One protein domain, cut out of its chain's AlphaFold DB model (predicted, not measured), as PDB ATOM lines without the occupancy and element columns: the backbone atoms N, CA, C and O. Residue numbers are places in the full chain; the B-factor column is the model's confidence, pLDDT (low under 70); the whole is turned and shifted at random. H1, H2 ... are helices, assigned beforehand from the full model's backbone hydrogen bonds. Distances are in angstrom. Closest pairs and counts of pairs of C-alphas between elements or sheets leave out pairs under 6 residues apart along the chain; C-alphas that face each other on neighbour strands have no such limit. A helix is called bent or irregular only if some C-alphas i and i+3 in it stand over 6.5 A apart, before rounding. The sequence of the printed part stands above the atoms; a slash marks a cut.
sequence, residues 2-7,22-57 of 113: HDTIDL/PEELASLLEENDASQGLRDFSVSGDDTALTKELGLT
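This is residues 2 to 7 and 22 to 57 of the 113 residues of an uncharacterized protein of Dyella sp. 333MFSha (UniProt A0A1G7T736). Three short helices, H2, H3 and H4, lie side by side in a flat row, running up and down in turn, with H3 in the middle and H2 and H4 packed on either side of it. A fourth short helix, H1, is detached from the row: it lies beyond the end of the row where H2 ends and H3 begins, and touches no helix. The printed part has 42 residues with four named helices, in the order H1, H2, H3, H4 along the chain, and no named strand; the class is all helix, with 31 of the 42 printed residues in helices. The whole is compact, with a radius of gyration of the C-alphas of 10.0 A, and its outline is flat, the C-alphas spanning 28 by 25 by 12 A along their three main axes.

The printed part begins with H1, residues 2 to 7, which touches no helix. H2, residues 22 to 31, comes next after the cut, and H1 and H2 are apart. H3, residues 36 to 44, follows H2 after a tight link of four residues. H2 and H3 touch, with 15 pairs of C-alphas within 8 A, and the closest C-alphas of the two, those of Pro 22 and Val 43, are 4.7 A apart. Their lines stand at a shallow tilt of 18 degrees and they run opposite ways, with 9.0 A from centre to centre; the two form a helical hairpin. H4, residues 48 to 53, follows H3 after a tight link of three residues. H3 and H4 touch, with 9 pairs of C-alphas within 8 A, and their closest C-alphas, those of Gly 37 and Leu 50, are 4.3 A apart. Their lines also stand at a shallow tilt of 18 degrees, opposite ways, with 9.6 A from centre to centre, and these two form a second helical hairpin. H2 and H4 are apart, and H1 is apart from both H3 and H4. In H1, H2, H3 and H4 every backbone O i to N i+4 pair is within hydrogen-bond range.

H1, residues 2 to 7, runs from His 2, whose C-alpha is at (134.342, 108.869, 183.504), to Leu 7, over 8.6 A from first to last C-alpha. H2, residues 22 to 31, is the longest helix by residues, with ten; it begins at Pro 22, with its C-alpha at (152.308, 124.133, 188.042), and measures 14.5 A to the C-alpha of Glu 31. Residues 32 to 35 make the link to H3, which holds residues 36 to 44 and measures 12.0 A from the C-alpha of Gln 36 to that of Ser 44. Residues 45 to 47 lead to H4, residues 48 to 53, which measures 8.7 A and ends at Glu 53, C-alpha at (132.703, 122.238, 191.705). Residues 54 to 57 follow H4, and the printed part ends at Thr 57. No helix is bent or irregular.

The two C-alphas farthest apart are those of Glu 24 and Thr 57, at 28.9 A, while the first and last printed C-alphas, those of His 2 and Thr 57, are 21.0 A apart. Residues 8 to 21 are cut out and not printed, and C-alpha 7 and C-alpha 22 are 16.4 A apart across the cut. Of the links that are printed whole, H2 to H3 and H3 to H4, both are tight. The mean pLDDT of the printed part is 83.1; residues 2 to 4 are under 70, and the mean over H1 is 68.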
ATOM      1  N   HIS A   2     133.334 109.932 183.354       54.25
ATOM      2  CA  HIS A   2     134.342 108.869 183.504       54.25
ATOM      3  C   HIS A   2     135.736 109.418 183.151       54.25
ATOM      4  O   HIS A   2     136.692 109.213 183.889       54.25
ATOM      5  N   ASP A   3     135.776 110.281 182.131       68.56
ATOM      6  CA  ASP A   3     136.992 110.904 181.605       68.56
ATOM      7  C   ASP A   3     137.785 111.709 182.651       68.56
ATOM      8  O   ASP A   3     139.009 111.720 182.611       68.56
ATOM      9  N   THR A   4     137.127 112.341 183.632       65.94
ATOM     10  CA  THR A   4     137.824 113.101 184.684       65.94
ATOM     11  C   THR A   4     138.478 112.214 185.738       65.94
ATOM     12  O   THR A   4     139.530 112.581 186.253       65.94
ATOM     13  N   ILE A   5     137.899 111.056 186.069       71.12
ATOM     14  CA  ILE A   5     138.533 110.111 187.004       71.12
ATOM     15  C   ILE A   5     139.697 109.404 186.317       71.12
ATOM     16  O   ILE A   5     140.778 109.334 186.895       71.12
ATOM     17  N   ASP A   6     139.503 108.975 185.070       74.06
ATOM     18  CA  ASP A   6     140.549 108.338 184.268       74.06
ATOM     19  C   ASP A   6     141.737 109.306 184.044       74.06
ATOM     20  O   ASP A   6     142.902 108.910 184.117       74.06
ATOM     21  N   LEU A   7     141.464 110.610 183.879       73.50
ATOM     22  CA  LEU A   7     142.481 111.667 183.829       73.50
ATOM     23  C   LEU A   7     143.224 111.839 185.164       73.50
ATOM     24  O   LEU A   7     144.451 111.918 185.176       73.50
ATOM     25  N   PRO A  22     153.727 123.783 187.940       84.56
ATOM     26  CA  PRO A  22     152.308 124.133 188.042       84.56
ATOM     27  C   PRO A  22     151.694 124.588 186.705       84.56
ATOM     28  O   PRO A  22     150.564 124.240 186.370       84.56
ATOM     29  N   GLU A  23     152.461 125.318 185.897       86.19
ATOM     30  CA  GLU A  23     152.057 125.837 184.587       86.19
ATOM     31  C   GLU A  23     152.014 124.748 183.506       86.19
ATOM     32  O   GLU A  23     151.120 124.746 182.653       86.19
ATOM     33  N   GLU A  24     152.961 123.808 183.542       85.19
ATOM     34  CA  GLU A  24     152.971 122.639 182.658       85.19
ATOM     35  C   GLU A  24     151.770 121.737 182.952       85.19
ATOM     36  O   GLU A  24     151.078 121.313 182.024       85.19
ATOM     37  N   LEU A  25     151.465 121.505 184.235       84.31
ATOM     38  CA  LEU A  25     150.295 120.732 184.652       84.31
ATOM     39  C   LEU A  25     148.993 121.416 184.212       84.31
ATOM     40  O   LEU A  25     148.112 120.757 183.662       84.31
ATOM     41  N   ALA A  26     148.887 122.735 184.388       86.12
ATOM     42  CA  ALA A  26     147.717 123.511 183.983       86.12
ATOM     43  C   ALA A  26     147.460 123.465 182.469       86.12
ATOM     44  O   ALA A  26     146.305 123.385 182.042       86.12
ATOM     45  N   SER A  27     148.526 123.492 181.663       86.12
ATOM     46  CA  SER A  27     148.439 123.401 180.199       86.12
ATOM     47  C   SER A  27     147.971 122.013 179.756       86.12
ATOM     48  O   SER A  27     147.086 121.884 178.919       86.12
ATOM     49  N   LEU A  28     148.497 120.960 180.382       84.56
ATOM     50  CA  LEU A  28     148.106 119.579 180.094       84.56
ATOM     51  C   LEU A  28     146.648 119.306 180.500       84.56
ATOM     52  O   LEU A  28     145.913 118.612 179.798       84.56
ATOM     53  N   LEU A  29     146.208 119.890 181.615       85.69
ATOM     54  CA  LEU A  29     144.813 119.863 182.051       85.69
ATOM     55  C   LEU A  29     143.893 120.601 181.064       85.69
ATOM     56  O   LEU A  29     142.802 120.116 180.776       85.69
ATOM     57  N   GLU A  30     144.327 121.731 180.502       85.94
ATOM     58  CA  GLU A  30     143.595 122.427 179.436       85.94
ATOM     59  C   GLU A  30     143.444 121.576 178.172       85.94
ATOM     60  O   GLU A  30     142.343 121.485 177.633       85.94
ATOM     61  N   GLU A  31     144.517 120.919 177.730       85.44
ATOM     62  CA  GLU A  31     144.507 120.038 176.552       85.44
ATOM     63  C   GLU A  31     143.557 118.840 176.699       85.44
ATOM     64  O   GLU A  31     143.112 118.282 175.696       85.44
ATOM     65  N   ASN A  32     143.237 118.453 177.936       82.75
ATOM     66  CA  ASN A  32     142.323 117.356 178.254       82.75
ATOM     67  C   ASN A  32     140.916 117.839 178.650       82.75
ATOM     68  O   ASN A  32     140.163 117.073 179.252       82.75
ATOM     69  N   ASP A  33     140.557 119.092 178.341       80.94
ATOM     70  CA  ASP A  33     139.250 119.686 178.668       80.94
ATOM     71  C   ASP A  33     138.898 119.582 180.172       80.94
ATOM     72  O   ASP A  33     137.739 119.405 180.567       80.94
ATOM     73  N   ALA A  34     139.904 119.692 181.048       82.69
ATOM     74  CA  ALA A  34     139.696 119.661 182.491       82.69
ATOM     75  C   ALA A  34     138.915 120.888 182.993       82.69
ATOM     76  O   ALA A  34     138.938 121.971 182.398       82.69
ATOM     77  N   SER A  35     138.249 120.732 184.142       84.75
ATOM     78  CA  SER A  35     137.475 121.817 184.747       84.75
ATOM     79  C   SER A  35     138.359 122.989 185.184       84.75
ATOM     80  O   SER A  35     139.541 122.830 185.500       84.75
ATOM     81  N   GLN A  36     137.765 124.186 185.216       86.38
ATOM     82  CA  GLN A  36     138.444 125.417 185.629       86.38
ATOM     83  C   GLN A  36     139.003 125.294 187.051       86.38
ATOM     84  O   GLN A  36     140.182 125.566 187.253       86.38
ATOM     85  N   GLY A  37     138.223 124.775 188.006       85.88
ATOM     86  CA  GLY A  37     138.687 124.571 189.375       85.88
ATOM     87  C   GLY A  37     139.900 123.647 189.490       85.88
ATOM     88  O   GLY A  37     140.759 123.888 190.333       85.88
ATOM     89  N   LEU A  38     140.024 122.625 188.633       85.00
ATOM     90  CA  LEU A  38     141.183 121.725 188.645       85.00
ATOM     91  C   LEU A  38     142.439 122.399 188.073       85.00
ATOM     92  O   LEU A  38     143.541 122.202 188.584       85.00
ATOM     93  N   ARG A  39     142.272 123.231 187.039       87.81
ATOM     94  CA  ARG A  39     143.354 124.041 186.462       87.81
ATOM     95  C   ARG A  39     143.833 125.106 187.446       87.81
ATOM     96  O   ARG A  39     145.034 125.225 187.680       87.81
ATOM     97  N   ASP A  40     142.916 125.819 188.085       86.75
ATOM     98  CA  ASP A  40     143.258 126.836 189.081       86.75
ATOM     99  C   ASP A  40     143.945 126.212 190.300       86.75
ATOM    100  O   ASP A  40     144.946 126.746 190.786       86.75
ATOM    101  N   PHE A  41     143.477 125.039 190.743       88.00
ATOM    102  CA  PHE A  41     144.127 124.262 191.796       88.00
ATOM    103  C   PHE A  41     145.566 123.886 191.424       88.00
ATOM    104  O   PHE A  41     146.458 124.015 192.259       88.00
ATOM    105  N   SER A  42     145.825 123.485 190.174       85.88
ATOM    106  CA  SER A  42     147.180 123.108 189.746       85.88
ATOM    107  C   SER A  42     148.201 124.241 189.844       85.88
ATOM    108  O   SER A  42     149.357 123.972 190.153       85.88
ATOM    109  N   VAL A  43     147.779 125.494 189.631       88.12
ATOM    110  CA  VAL A  43     148.659 126.675 189.662       88.12
ATOM    111  C   VAL A  43     148.754 127.281 191.059       88.12
ATOM    112  O   VAL A  43     149.834 127.647 191.514       88.12
ATOM    113  N   SER A  44     147.614 127.428 191.733       88.38
ATOM    114  CA  SER A  44     147.516 128.160 193.001       88.38
ATOM    115  C   SER A  44     147.671 127.277 194.239       88.38
ATOM    116  O   SER A  44     147.990 127.787 195.311       88.38
ATOM    117  N   GLY A  45     147.414 125.972 194.110       83.94
ATOM    118  CA  GLY A  45     147.257 125.053 195.237       83.94
ATOM    119  C   GLY A  45     145.970 125.256 196.049       83.94
ATOM    120  O   GLY A  45     145.784 124.562 197.046       83.94
ATOM    121  N   ASP A  46     145.084 126.183 195.659       87.31
ATOM    122  CA  ASP A  46     143.811 126.444 196.342       87.31
ATOM    123  C   ASP A  46     142.719 125.482 195.855       87.31
ATOM    124  O   ASP A  46     142.293 125.513 194.697       87.31
ATOM    125  N   ASP A  47     142.256 124.609 196.750       87.50
ATOM    126  CA  ASP A  47     141.243 123.595 196.466       87.50
ATOM    127  C   ASP A  47     139.806 124.117 196.613       87.50
ATOM    128  O   ASP A  47     138.860 123.369 196.358       87.50
ATOM    129  N   THR A  48     139.596 125.384 196.988       88.31
ATOM    130  CA  THR A  48     138.265 125.938 197.297       88.31
ATOM    131  C   THR A  48     137.324 125.883 196.092       88.31
ATOM    132  O   THR A  48     136.172 125.450 196.211       88.31
ATOM    133  N   ALA A  49     137.806 126.306 194.919       86.81
ATOM    134  CA  ALA A  49     137.026 126.287 193.681       86.81
ATOM    135  C   ALA A  49     136.697 124.849 193.259       86.81
ATOM    136  O   ALA A  49     135.535 124.530 193.001       86.81
ATOM    137  N   LEU A  50     137.698 123.966 193.293       87.62
ATOM    138  CA  LEU A  50     137.556 122.553 192.950       87.62
ATOM    139  C   LEU A  50     136.595 121.819 193.900       87.62
ATOM    140  O   LEU A  50     135.711 121.089 193.461       87.62
ATOM    141  N   THR A  51     136.706 122.063 195.204       87.06
ATOM    142  CA  THR A  51     135.832 121.500 196.245       87.06
ATOM    143  C   THR A  51     134.377 121.886 196.000       87.06
ATOM    144  O   THR A  51     133.480 121.046 196.099       87.06
ATOM    145  N   LYS A  52     134.135 123.150 195.631       87.38
ATOM    146  CA  LYS A  52     132.801 123.652 195.292       87.38
ATOM    147  C   LYS A  52     132.257 123.019 194.010       87.38
ATOM    148  O   LYS A  52     131.085 122.650 193.988       87.38
ATOM    149  N   GLU A  53     133.079 122.891 192.968       85.50
ATOM    150  CA  GLU A  53     132.703 122.238 191.705       85.50
ATOM    151  C   GLU A  53     132.323 120.766 191.908       85.50
ATOM    152  O   GLU A  53     131.318 120.306 191.368       85.50
ATOM    153  N   LEU A  54     133.092 120.044 192.725       84.06
ATOM    154  CA  LEU A  54     132.880 118.623 193.009       84.06
ATOM    155  C   LEU A  54     131.810 118.365 194.085       84.06
ATOM    156  O   LEU A  54     131.471 117.211 194.346       84.06
ATOM    157  N   GLY A  55     131.276 119.411 194.725       85.50
ATOM    158  CA  GLY A  55     130.298 119.283 195.811       85.50
ATOM    159  C   GLY A  55     130.855 118.582 197.056       85.50
ATOM    160  O   GLY A  55     130.100 117.976 197.819       85.50
ATOM    161  N   LEU A  56     132.173 118.635 197.259       84.06
ATOM    162  CA  LEU A  56     132.842 117.960 198.367       84.06
ATOM    163  C   LEU A  56     132.576 118.711 199.675       84.06
ATOM    164  O   LEU A  56     132.769 119.919 199.781       84.06
ATOM    165  N   THR A  57     132.144 117.977 200.697       82.00
ATOM    166  CA  THR A  57     131.973 118.507 202.054       82.00
ATOM    167  C   THR A  57     133.055 117.912 202.943       82.00
ATOM    168  O   THR A  57     133.153 116.689 203.046       82.00
TER     169      THR A  57